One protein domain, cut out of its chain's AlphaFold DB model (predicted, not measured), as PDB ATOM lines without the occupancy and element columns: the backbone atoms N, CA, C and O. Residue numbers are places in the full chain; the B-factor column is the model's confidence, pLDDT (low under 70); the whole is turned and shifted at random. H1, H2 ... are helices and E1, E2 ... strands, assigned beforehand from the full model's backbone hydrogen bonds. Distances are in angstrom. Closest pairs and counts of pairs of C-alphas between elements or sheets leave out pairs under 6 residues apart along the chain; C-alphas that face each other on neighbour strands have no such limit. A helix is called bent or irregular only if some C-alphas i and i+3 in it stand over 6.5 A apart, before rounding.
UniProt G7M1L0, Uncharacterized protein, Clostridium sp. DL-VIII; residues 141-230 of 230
ATOM      1  N   SER A 141     272.230 426.732 443.161       78.88
ATOM      2  CA  SER A 141     272.059 426.674 444.619       78.88
ATOM      3  C   SER A 141     273.182 425.937 445.367       78.88
ATOM      4  O   SER A 141     273.253 426.018 446.592       78.88
ATOM      5  N   GLN A 142     274.046 425.200 444.661       77.31
ATOM      6  CA  GLN A 142     275.152 424.459 445.269       77.31
ATOM      7  C   GLN A 142     276.325 425.376 445.627       77.31
ATOM      8  O   GLN A 142     276.604 426.349 444.923       77.31
ATOM      9  N   ASP A 143     277.082 424.994 446.659       76.56
ATOM     10  CA  ASP A 143     278.332 425.664 447.012       76.56
ATOM     11  C   ASP A 143     279.326 425.606 445.844       76.56
ATOM     12  O   ASP A 143     279.755 424.538 445.392       76.56
ATOM     13  N   LYS A 144     279.688 426.790 445.345       79.19
ATOM     14  CA  LYS A 144     280.556 426.984 444.185       79.19
ATOM     15  C   LYS A 144     281.508 428.138 444.428       79.19
ATOM     16  O   LYS A 144     281.160 429.138 445.051       79.19
ATOM     17  N   VAL A 145     282.699 428.030 443.849       80.50
ATOM     18  CA  VAL A 145     283.651 429.144 443.809       80.50
ATOM     19  C   VAL A 145     283.605 429.762 442.420       80.50
ATOM     20  O   VAL A 145     283.977 429.117 441.441       80.50
ATOM     21  N   ASN A 146     283.141 431.007 442.333       82.50
ATOM     22  CA  ASN A 146     283.222 431.780 441.097       82.50
ATOM     23  C   ASN A 146     284.685 432.128 440.807       82.50
ATOM     24  O   ASN A 146     285.426 432.540 441.700       82.50
ATOM     25  N   PHE A 147     285.091 432.002 439.550       81.00
ATOM     26  CA  PHE A 147     286.405 432.430 439.089       81.00
ATOM     27  C   PHE A 147     286.316 433.025 437.684       81.00
ATOM     28  O   PHE A 147     285.320 432.868 436.980       81.00
ATOM     29  N   ARG A 148     287.364 433.742 437.280       79.62
ATOM     30  CA  ARG A 148     287.496 434.274 435.922       79.62
ATOM     31  C   ARG A 148     288.652 433.592 435.216       79.62
ATOM     32  O   ARG A 148     289.727 433.438 435.795       79.62
ATOM     33  N   ILE A 149     288.428 433.201 433.967       73.38
ATOM     34  CA  ILE A 149     289.435 432.580 433.104       73.38
ATOM     35  C   ILE A 149     289.745 433.547 431.976       73.38
ATOM     36  O   ILE A 149     288.836 434.044 431.323       73.38
ATOM     37  N   LYS A 150     291.029 433.774 431.697       75.50
ATOM     38  CA  LYS A 150     291.430 434.401 430.436       75.50
ATOM     39  C   LYS A 150     291.461 433.345 429.342       75.50
ATOM     40  O   LYS A 150     292.337 432.483 429.343       75.50
ATOM     41  N   THR A 151     290.516 433.421 428.415       67.94
ATOM     42  CA  THR A 151     290.457 432.566 427.227       67.94
ATOM     43  C   THR A 151     290.917 433.338 425.995       67.94
ATOM     44  O   THR A 151     290.772 434.559 425.918       67.94
ATOM     45  N   ARG A 152     291.531 432.641 425.037       69.25
ATOM     46  CA  ARG A 152     292.021 433.240 423.791       69.25
ATOM     47  C   ARG A 152     290.952 433.094 422.712       69.25
ATOM     48  O   ARG A 152     290.604 431.978 422.341       69.25
ATOM     49  N   THR A 153     290.471 434.214 422.196       70.88
ATOM     50  CA  THR A 153     289.547 434.312 421.064       70.88
ATOM     51  C   THR A 153     290.298 434.764 419.804       70.88
ATOM     52  O   THR A 153     291.507 435.019 419.839       70.88
ATOM     53  N   ARG A 154     289.590 434.873 418.668       72.56
ATOM     54  CA  ARG A 154     290.142 435.470 417.436       72.56
ATOM     55  C   ARG A 154     290.564 436.934 417.622       72.56
ATOM     56  O   ARG A 154     291.474 437.377 416.932       72.56
ATOM     57  N   GLU A 155     289.941 437.650 418.554       77.50
ATOM     58  CA  GLU A 155     290.145 439.088 418.786       77.50
ATOM     59  C   GLU A 155     291.168 439.393 419.894       77.50
ATOM     60  O   GLU A 155     291.542 440.546 420.096       77.50
ATOM     61  N   GLY A 156     291.656 438.374 420.609       83.69
ATOM     62  CA  GLY A 156     292.636 438.540 421.681       83.69
ATOM     63  C   GLY A 156     292.332 437.667 422.892       83.69
ATOM     64  O   GLY A 156     291.798 436.571 422.766       83.69
ATOM     65  N   TYR A 157     292.711 438.129 424.082       81.50
ATOM     66  CA  TYR A 157     292.324 437.474 425.332       81.50
ATOM     67  C   TYR A 157     291.058 438.123 425.879       81.50
ATOM     68  O   TYR A 157     291.039 439.335 426.075       81.50
ATOM     69  N   THR A 158     290.044 437.315 426.175       80.25
ATOM     70  CA  THR A 158     288.840 437.760 426.882       80.25
ATOM     71  C   THR A 158     288.727 437.059 428.232       80.25
ATOM     72  O   THR A 158     289.198 435.930 428.395       80.25
ATOM     73  N   GLU A 159     288.143 437.736 429.216       81.44
ATOM     74  CA  GLU A 159     287.797 437.116 430.496       81.44
ATOM     75  C   GLU A 159     286.401 436.506 430.404       81.44
ATOM     76  O   GLU A 159     285.433 437.195 430.096       81.44
ATOM     77  N   VAL A 160     286.306 435.214 430.695       78.56
ATOM     78  CA  VAL A 160     285.045 434.478 430.800       78.56
ATOM     79  C   VAL A 160     284.801 434.073 432.246       78.56
ATOM     80  O   VAL A 160     285.737 433.770 432.997       78.56
ATOM     81  N   GLU A 161     283.533 434.073 432.645       84.81
ATOM     82  CA  GLU A 161     283.130 433.556 433.946       84.81
ATOM     83  C   GLU A 161     283.169 432.029 433.967       84.81
ATOM     84  O   GLU A 161     282.712 431.351 433.043       84.81
ATOM     85  N   GLY A 162     283.664 431.489 435.075       83.62
ATOM     86  CA  GLY A 162     283.587 430.074 435.374       83.62
ATOM     87  C   GLY A 162     283.233 429.809 436.829       83.62
ATOM     88  O   GLY A 162     283.283 430.692 437.689       83.62
ATOM     89  N   ILE A 163     282.877 428.562 437.103       85.50
ATOM     90  CA  ILE A 163     282.572 428.067 438.447       85.50
ATOM     91  C   ILE A 163     283.363 426.801 438.742       85.50
ATOM     92  O   ILE A 163     283.548 425.950 437.872       85.50
ATOM     93  N   ILE A 164     283.848 426.681 439.971       82.50
ATOM     94  CA  ILE A 164     284.447 425.447 440.464       82.50
ATOM     95  C   ILE A 164     283.348 424.633 441.133       82.50
ATOM     96  O   ILE A 164     282.736 425.097 442.095       82.50
ATOM     97  N   TYR A 165     283.127 423.419 440.639       80.50
ATOM     98  CA  TYR A 165     282.182 422.456 441.191       80.50
ATOM     99  C   TYR A 165     282.855 421.090 441.338       80.50
ATOM    100  O   TYR A 165     283.342 420.525 440.362       80.50
ATOM    101  N   LYS A 166     282.924 420.568 442.570       79.38
ATOM    102  CA  LYS A 166     283.522 419.255 442.903       79.38
ATOM    103  C   LYS A 166     284.918 419.004 442.284       79.38
ATOM    104  O   LYS A 166     285.241 417.885 441.900       79.38
ATOM    105  N   GLY A 167     285.762 420.037 442.194       77.06
ATOM    106  CA  GLY A 167     287.117 419.945 441.619       77.06
ATOM    107  C   GLY A 167     287.196 420.122 440.095       77.06
ATOM    108  O   GLY A 167     288.289 420.106 439.529       77.06
ATOM    109  N   PHE A 168     286.063 420.359 439.431       83.56
ATOM    110  CA  PHE A 168     285.984 420.694 438.012       83.56
ATOM    111  C   PHE A 168     285.726 422.185 437.823       83.56
ATOM    112  O   PHE A 168     284.951 422.792 438.557       83.56
ATOM    113  N   GLY A 169     286.373 422.774 436.826       83.69
ATOM    114  CA  GLY A 169     286.115 424.127 436.362       83.69
ATOM    115  C   GLY A 169     285.135 424.080 435.211       83.69
ATOM    116  O   GLY A 169     285.334 423.319 434.269       83.69
ATOM    117  N   ILE A 170     284.089 424.886 435.283       84.56
ATOM    118  CA  ILE A 170     283.053 424.946 434.259       84.56
ATOM    119  C   ILE A 170     283.030 426.367 433.723       84.56
ATOM    120  O   ILE A 170     282.747 427.304 434.468       84.56
ATOM    121  N   GLU A 171     283.362 426.525 432.447       81.75
ATOM    122  CA  GLU A 171     283.231 427.792 431.728       81.75
ATOM    123  C   GLU A 171     281.766 427.991 431.333       81.75
ATOM    124  O   GLU A 171     281.229 427.174 430.586       81.75
ATOM    125  N   LYS A 172     281.122 429.066 431.808       75.69
ATOM    126  CA  LYS A 172     279.677 429.279 431.598       75.69
ATOM    127  C   LYS A 172     279.310 429.516 430.131       75.69
ATOM    128  O   LYS A 172     278.283 429.037 429.678       75.69
ATOM    129  N   SER A 173     280.148 430.232 429.381       71.12
ATOM    130  CA  SER A 173     279.832 430.627 427.998       71.12
ATOM    131  C   SER A 173     279.719 429.448 427.030       71.12
ATOM    132  O   SER A 173     278.987 429.531 426.054       71.12
ATOM    133  N   TRP A 174     280.442 428.359 427.299       65.94
ATOM    134  CA  TRP A 174     280.497 427.179 426.428       65.94
ATOM    135  C   TRP A 174     280.158 425.888 427.172       65.94
ATOM    136  O   TRP A 174     280.439 424.802 426.664       65.94
ATOM    137  N   ASN A 175     279.667 426.004 428.411       75.62
ATOM    138  CA  ASN A 175     279.403 424.894 429.327       75.62
ATOM    139  C   ASN A 175     280.514 423.832 429.329       75.62
ATOM    140  O   ASN A 175     280.269 422.627 429.289       75.62
ATOM    141  N   THR A 176     281.767 424.291 429.305       79.88
ATOM    142  CA  THR A 176     282.918 423.408 429.100       79.88
ATOM    143  C   THR A 176     283.480 422.955 430.435       79.88
ATOM    144  O   THR A 176     283.943 423.777 431.227       79.88
ATOM    145  N   ILE A 177     283.491 421.640 430.658       83.75
ATOM    146  CA  ILE A 177     284.018 421.013 431.875       83.75
ATOM    147  C   ILE A 177     285.531 420.799 431.722       83.75
ATOM    148  O   ILE A 177     285.990 420.168 430.769       83.75
ATOM    149  N   THR A 178     286.316 421.308 432.671       82.31
ATOM    150  CA  THR A 178     287.786 421.240 432.703       82.31
ATOM    151  C   THR A 178     288.274 420.710 434.048       82.31
ATOM    152  O   THR A 178     287.751 421.074 435.099       82.31
ATOM    153  N   ILE A 179     289.315 419.883 434.043       80.06
ATOM    154  CA  ILE A 179     289.954 419.395 435.274       80.06
ATOM    155  C   ILE A 179     290.872 420.483 435.859       80.06
ATOM    156  O   ILE A 179     291.711 421.030 435.142       80.06
ATOM    157  N   LEU A 180     290.759 420.792 437.157       76.62
ATOM    158  CA  LEU A 180     291.535 421.875 437.797       76.62
ATOM    159  C   LEU A 180     292.766 421.413 438.595       76.62
ATOM    160  O   LEU A 180     293.646 422.235 438.874       76.62
ATOM    161  N   SER A 181     292.850 420.127 438.936       70.19
ATOM    162  CA  SER A 181     293.890 419.528 439.785       70.19
ATOM    163  C   SER A 181     294.349 418.159 439.267       70.19
ATOM    164  O   SER A 181     293.747 417.592 438.358       70.19
ATOM    165  N   GLY A 182     295.452 417.649 439.821       73.88
ATOM    166  CA  GLY A 182     296.030 416.361 439.439       73.88
ATOM    167  C   GLY A 182     296.817 416.366 438.125       73.88
ATOM    168  O   GLY A 182     297.069 417.409 437.515       73.88
ATOM    169  N   GLU A 183     297.211 415.170 437.688       74.94
ATOM    170  CA  GLU A 183     298.019 414.946 436.478       74.94
ATOM    171  C   GLU A 183     297.284 415.356 435.196       74.94
ATOM    172  O   GLU A 183     297.904 415.769 434.221       74.94
ATOM    173  N   SER A 184     295.948 415.307 435.219       74.62
ATOM    174  CA  SER A 184     295.090 415.669 434.084       74.62
ATOM    175  C   SER A 184     294.637 417.137 434.092       74.62
ATOM    176  O   SER A 184     293.708 417.506 433.370       74.62
ATOM    177  N   LYS A 185     295.263 417.996 434.907       78.50
ATOM    178  CA  LYS A 185     294.917 419.420 435.002       78.50
ATOM    179  C   LYS A 185     294.944 420.112 433.633       78.50
ATOM    180  O   LYS A 185     295.908 420.014 432.881       78.50
ATOM    181  N   GLY A 186     293.900 420.891 433.352       70.94
ATOM    182  CA  GLY A 186     293.738 421.650 432.110       70.94
ATOM    183  C   GLY A 186     293.114 420.855 430.962       70.94
ATOM    184  O   GLY A 186     292.834 421.436 429.913       70.94
ATOM    185  N   LEU A 187     292.851 419.558 431.147       76.19
ATOM    186  CA  LEU A 187     292.143 418.756 430.157       76.19
ATOM    187  C   LEU A 187     290.674 419.190 430.075       76.19
ATOM    188  O   LEU A 187     289.951 419.168 431.075       76.19
ATOM    189  N   LYS A 188     290.239 419.558 428.866       79.19
ATOM    190  CA  LYS A 188     288.833 419.818 428.538       79.19
ATOM    191  C   LYS A 188     288.126 418.495 428.268       79.19
ATOM    192  O   LYS A 188     288.542 417.742 427.390       79.19
ATOM    193  N   LEU A 189     287.061 418.228 429.012       75.56
ATOM    194  CA  LEU A 189     286.330 416.965 428.963       75.56
ATOM    195  C   LEU A 189     285.236 417.002 427.898       75.56
ATOM    196  O   LEU A 189     285.269 416.228 426.945       75.56
ATOM    197  N   CYS A 190     284.288 417.926 428.003       74.81
ATOM    198  CA  CYS A 190     283.209 418.103 427.032       74.81
ATOM    199  C   CYS A 190     282.533 419.464 427.196       74.81
ATOM    200  O   CYS A 190     282.747 420.152 428.197       74.81
ATOM    201  N   SER A 191     281.735 419.809 426.190       73.81
ATOM    202  CA  SER A 191     280.724 420.860 426.232       73.81
ATOM    203  C   SER A 191     279.370 420.159 426.167       73.81
ATOM    204  O   SER A 191     279.185 419.310 425.295       73.81
ATOM    205  N   CYS A 192     278.466 420.460 427.093       72.62
ATOM    206  CA  CYS A 192     277.140 419.840 427.171       72.62
ATOM    207  C   CYS A 192     276.099 420.842 427.700       72.62
ATOM    208  O   CYS A 192     276.481 421.866 428.275       72.62
ATOM    209  N   PRO A 193     274.791 420.598 427.508       70.69
ATOM    210  CA  PRO A 193     273.749 421.436 428.090       70.69
ATOM    211  C   PRO A 193     273.869 421.525 429.624       70.69
ATOM    212  O   PRO A 193     274.293 420.551 430.258       70.69
ATOM    213  N   PRO A 194     273.447 422.638 430.258       68.38
ATOM    214  CA  PRO A 194     273.536 422.817 431.710       68.38
ATOM    215  C   PRO A 194     272.952 421.656 432.527       68.38
ATOM    216  O   PRO A 194     273.548 421.251 433.529       68.38
ATOM    217  N   ARG A 195     271.840 421.058 432.063       73.25
ATOM    218  CA  ARG A 195     271.196 419.895 432.702       73.25
ATOM    219  C   ARG A 195     272.077 418.650 432.798       73.25
ATOM    220  O   ARG A 195     271.866 417.810 433.675       73.25
ATOM    221  N   GLU A 196     273.065 418.513 431.919       81.75
ATOM    222  CA  GLU A 196     273.939 417.341 431.861       81.75
ATOM    223  C   GLU A 196     275.231 417.545 432.645       81.75
ATOM    224  O   GLU A 196     275.796 416.572 433.136       81.75
ATOM    225  N   ILE A 197     275.673 418.794 432.846       80.75
ATOM    226  CA  ILE A 197     276.923 419.112 433.555       80.75
ATOM    227  C   ILE A 197     276.951 418.463 434.941       80.75
ATOM    228  O   ILE A 197     277.924 417.798 435.302       80.75
ATOM    229  N   LYS A 198     275.870 418.634 435.715       81.69
ATOM    230  CA  LYS A 198     275.736 418.036 437.050       81.69
ATOM    231  C   LYS A 198     275.775 416.508 436.969       81.69
ATOM    232  O   LYS A 198     276.566 415.898 437.676       81.69
ATOM    233  N   LYS A 199     274.983 415.908 436.068       85.94
ATOM    234  CA  LYS A 199     274.887 414.447 435.892       85.94
ATOM    235  C   LYS A 199     276.244 413.833 435.526       85.94
ATOM    236  O   LYS A 199     276.644 412.847 436.133       85.94
ATOM    237  N   ILE A 200     276.986 414.454 434.608       88.19
ATOM    238  CA  ILE A 200     278.320 414.005 434.183       88.19
ATOM    239  C   ILE A 200     279.320 414.090 435.336       88.19
ATOM    240  O   ILE A 200     280.054 413.136 435.583       88.19
ATOM    241  N   ILE A 201     279.369 415.223 436.043       86.69
ATOM    242  CA  ILE A 201     280.316 415.408 437.152       86.69
ATOM    243  C   ILE A 201     279.999 414.451 438.303       86.69
ATOM    244  O   ILE A 201     280.924 413.891 438.894       86.69
ATOM    245  N   ASP A 202     278.719 414.235 438.598       85.88
ATOM    246  CA  ASP A 202     278.279 413.294 439.623       85.88
ATOM    247  C   ASP A 202     278.624 411.849 439.233       85.88
ATOM    248  O   ASP A 202     279.245 411.160 440.036       85.88
ATOM    249  N   GLU A 203     278.371 411.425 437.989       90.00
ATOM    250  CA  GLU A 203     278.740 410.086 437.489       90.00
ATOM    251  C   GLU A 203     280.264 409.865 437.521       90.00
ATOM    252  O   GLU A 203     280.740 408.795 437.914       90.00
ATOM    253  N   ILE A 204     281.060 410.891 437.182       88.12
ATOM    254  CA  ILE A 204     282.520 410.830 437.333       88.12
ATOM    255  C   ILE A 204     282.883 410.625 438.807       88.12
ATOM    256  O   ILE A 204     283.656 409.722 439.119       88.12
ATOM    257  N   LYS A 205     282.319 411.421 439.723       86.69
ATOM    258  CA  LYS A 205     282.620 411.331 441.160       86.69
ATOM    259  C   LYS A 205     282.122 410.041 441.809       86.69
ATOM    260  O   LYS A 205     282.768 409.565 442.736       86.69
ATOM    261  N   GLU A 206     281.045 409.441 441.323       89.00
ATOM    262  CA  GLU A 206     280.620 408.100 441.738       89.00
ATOM    263  C   GLU A 206     281.603 407.023 441.264       89.00
ATOM    264  O   GLU A 206     281.877 406.074 441.994       89.00
ATOM    265  N   THR A 207     282.182 407.198 440.074       87.50
ATOM    266  CA  THR A 207     283.096 406.219 439.465       87.50
ATOM    267  C   THR A 207     284.494 406.243 440.081       87.50
ATOM    268  O   THR A 207     285.075 405.187 440.321       87.50
ATOM    269  N   ILE A 208     285.058 407.430 440.326       85.44
ATOM    270  CA  ILE A 208     286.447 407.581 440.808       85.44
ATOM    271  C   ILE A 208     286.541 408.106 442.247       85.44
ATOM    272  O   ILE A 208     287.636 408.321 442.765       85.44
ATOM    273  N   GLY A 209     285.404 408.342 442.901       82.00
ATOM    274  CA  GLY A 209     285.343 408.973 444.213       82.00
ATOM    275  C   GLY A 209     285.718 410.458 444.186       82.00
ATOM    276  O   GLY A 209     285.747 411.129 443.153       82.00
ATOM    277  N   ASN A 210     286.050 410.992 445.363       78.25
ATOM    278  CA  ASN A 210     286.499 412.379 445.519       78.25
ATOM    279  C   ASN A 210     287.983 412.591 445.165       78.25
ATOM    280  O   ASN A 210     288.509 413.671 445.428       78.25
ATOM    281  N   GLU A 211     288.643 411.606 444.559       76.25
ATOM    282  CA  GLU A 211     290.048 411.703 444.165       76.25
ATOM    283  C   GLU A 211     290.256 412.583 442.919       76.25
ATOM    284  O   GLU A 211     289.321 412.888 442.167       76.25
ATOM    285  N   ASP A 212     291.507 413.010 442.721       78.44
ATOM    286  CA  ASP A 212     291.962 413.620 441.472       78.44
ATOM    287  C   ASP A 212     291.983 412.574 440.343       78.44
ATOM    288  O   ASP A 212     292.204 411.380 440.566       78.44
ATOM    289  N   ILE A 213     291.789 413.030 439.103       76.56
ATOM    290  CA  ILE A 213     291.890 412.163 437.923       76.56
ATOM    291  C   ILE A 213     293.367 411.818 437.685       76.56
ATOM    292  O   ILE A 213     294.205 412.706 437.490       76.56
ATOM    293  N   LYS A 214     293.654 410.516 437.692       78.44
ATOM    294  CA  LYS A 214     294.966 409.877 437.529       78.44
ATOM    295  C   LYS A 214     294.969 409.050 436.244       78.44
ATOM    296  O   LYS A 214     293.911 408.679 435.738       78.44
ATOM    297  N   GLU A 215     296.141 408.694 435.726       77.50
ATOM    298  CA  GLU A 215     296.217 407.906 434.482       77.50
ATOM    299  C   GLU A 215     295.438 406.574 434.565       77.50
ATOM    300  O   GLU A 215     294.788 406.171 433.605       77.50
ATOM    301  N   GLU A 216     295.407 405.942 435.743       81.25
ATOM    302  CA  GLU A 216     294.691 404.683 436.007       81.25
ATOM    303  C   GLU A 216     293.158 404.775 435.904       81.25
ATOM    304  O   GLU A 216     292.505 403.766 435.640       81.25
ATOM    305  N   ASN A 217     292.570 405.964 436.081       83.50
ATOM    306  CA  ASN A 217     291.116 406.169 436.040       83.50
ATOM    307  C   ASN A 217     290.641 406.978 434.815       83.50
ATOM    308  O   ASN A 217     289.441 407.150 434.590       83.50
ATOM    309  N   LYS A 218     291.578 407.403 433.965       78.44
ATOM    310  CA  LYS A 218     291.341 408.229 432.779       78.44
ATOM    311  C   LYS A 218     290.421 407.583 431.745       78.44
ATOM    312  O   LYS A 218     289.520 408.250 431.246       78.44
ATOM    313  N   GLU A 219     290.591 406.293 431.450       82.75
ATOM    314  CA  GLU A 219     289.729 405.583 430.489       82.75
ATOM    315  C   GLU A 219     288.276 405.477 430.975       82.75
ATOM    316  O   GLU A 219     287.347 405.644 430.184       82.75
ATOM    317  N   ALA A 220     288.059 405.291 432.282       85.88
ATOM    318  CA  ALA A 220     286.715 405.278 432.857       85.88
ATOM    319  C   ALA A 220     286.029 406.646 432.696       85.88
ATOM    320  O   ALA A 220     284.894 406.724 432.227       85.88
ATOM    321  N   VAL A 221     286.752 407.733 432.987       83.44
ATOM    322  CA  VAL A 221     286.262 409.107 432.786       83.44
ATOM    323  C   VAL A 221     285.971 409.389 431.307       83.44
ATOM    324  O   VAL A 221     284.920 409.940 430.982       83.44
ATOM    325  N   ILE A 222     286.851 408.972 430.389       81.75
ATOM    326  CA  ILE A 222     286.638 409.111 428.938       81.75
ATOM    327  C   ILE A 222     285.393 408.339 428.488       81.75
ATOM    328  O   ILE A 222     284.634 408.844 427.661       81.75
ATOM    329  N   SER A 223     285.162 407.139 429.023       84.56
ATOM    330  CA  SER A 223     283.976 406.340 428.704       84.56
ATOM    331  C   SER A 223     282.682 407.050 429.107       84.56
ATOM    332  O   SER A 223     281.739 407.083 428.317       84.56
ATOM    333  N   ILE A 224     282.649 407.670 430.293       86.12
ATOM    334  CA  ILE A 224     281.509 408.487 430.736       86.12
ATOM    335  C   ILE A 224     281.317 409.655 429.770       86.12
ATOM    336  O   ILE A 224     280.236 409.840 429.229       86.12
ATOM    337  N   ILE A 225     282.373 410.402 429.453       80.75
ATOM    338  CA  ILE A 225     282.266 411.548 428.536       80.75
ATOM    339  C   ILE A 225     281.742 411.128 427.158       80.75
ATOM    340  O   ILE A 225     280.921 411.828 426.577       80.75
ATOM    341  N   ARG A 226     282.200 409.991 426.623       79.50
ATOM    342  CA  ARG A 226     281.731 409.471 425.329       79.50
ATOM    343  C   ARG A 226     280.244 409.125 425.350       79.50
ATOM    344  O   ARG A 226     279.573 409.404 424.367       79.50
ATOM    345  N   LYS A 227     279.737 408.575 426.457       82.12
ATOM    346  CA  LYS A 227     278.307 408.278 426.649       82.12
ATOM    347  C   LYS A 227     277.435 409.536 426.544       82.12
ATOM    348  O   LYS A 227     276.338 409.451 426.014       82.12
ATOM    349  N   TRP A 228     277.932 410.681 427.011       74.25
ATOM    350  CA  TRP A 228     277.202 411.958 427.030       74.25
ATOM    351  C   TRP A 228     277.474 412.865 425.817       74.25
ATOM    352  O   TRP A 228     276.904 413.940 425.714       74.25
ATOM    353  N   ARG A 229     278.352 412.457 424.892       63.94
ATOM    354  CA  ARG A 229     278.593 413.155 423.613       63.94
ATOM    355  C   ARG A 229     277.758 412.597 422.447       63.94
ATOM    356  O   ARG A 229     278.009 412.999 421.312       63.94
ATOM    357  N   GLY A 230     276.886 411.623 422.722       45.12
ATOM    358  CA  GLY A 230     276.059 410.923 421.734       45.12
ATOM    359  C   GLY A 230     274.914 411.771 421.213       45.12
ATOM    360  O   GLY A 230     274.256 412.417 422.053       45.12
TER     361      GLY A 230
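AT A GLANCE: This is residues 141 to 230 of the 230 residues of an uncharacterized protein of Clostridium sp. DL-VIII (UniProt G7M1L0). A strongly twisted sheet of five strands, curled like part of a barrel, has a helical hairpin, H1 and H2, packed on its short-strand part. The long hairpin E1 and E2 makes one end of the longest axis and the two helices make the other, with the short strands E3 and E4 near the middle. The 90 printed residues include five named strands followed by two named helices, E1 E2 E3 E4 E5 H1 H2, in the mixed class of helices and strands. The sheet's order is E1 - E2 - E3 - E4 - E5, all antiparallel. The whole is compact, with a radius of gyration of the C-alphas of 13.1 A and spans of 38 by 29 by 26 A.

HOW THE PARTS SIT: The sheet is a meander, each strand the antiparallel neighbour of the one before, and each such pair is a hairpin. E1, residues 145 to 153, and E2, residues 156 to 165, run at 151 degrees, with N 149 and O 160 at 2.9 A. E2 and E3, residues 168 to 171, stand at 137 degrees, with N 163 and O 170 at 2.9 A. E3 and E4, residues 176 to 179, have N 178 and O 169 at 2.7 A. E4 and E5, residues 188 to 191, have N 189 and O 177 at 2.8 A. E1 and E5 are the edge strands, and they are apart. H1, residues 194 to 208, is on the sheet but only grazes it, with residues 194 to 201; its closest C-alphas to E4 are those of Ile 197 and Ile 177, 7.5 A apart. H2, residues 215 to 228, also only grazes the sheet, with residues 221 to 228; its closest C-alphas to E5 are those of Ile 225 and Leu 189, 6.8 A apart. H1 and H2 touch as a helical hairpin, opposite ways at a shallow tilt of 32 degrees, the closest C-alphas being those of Ile 204 and Val 221, 6.1 A apart. Within hydrogen-bond range are 9 of 11 O i to N i+4 pairs in H1 and 8 of 10 in H2.

IN THESE COORDINATES: E2, the longest strand, spans 27.4 A, and E1 spans 24.1 A from C-alpha 145 at (283.651, 429.144, 443.809). E3, E4 and E5 have 4 residues each. H1 spans 21.9 A and is irregular, but only just: C-alphas 195 and 198 are 6.6 A apart. H2 spans 20.8 A, ends at C-alpha 228 at (277.202, 411.958, 427.030), and is irregular, with C-alphas 216 and 219 at 7.5 A.

THE WHOLE: The two C-alphas farthest apart are those of Glu 155 and Glu 206, 39.7 A. The printed part has no cut and no long link. Its mean pLDDT is 78.8, with residues 151 to 152, 174, 194 and 229 to 230 under 70.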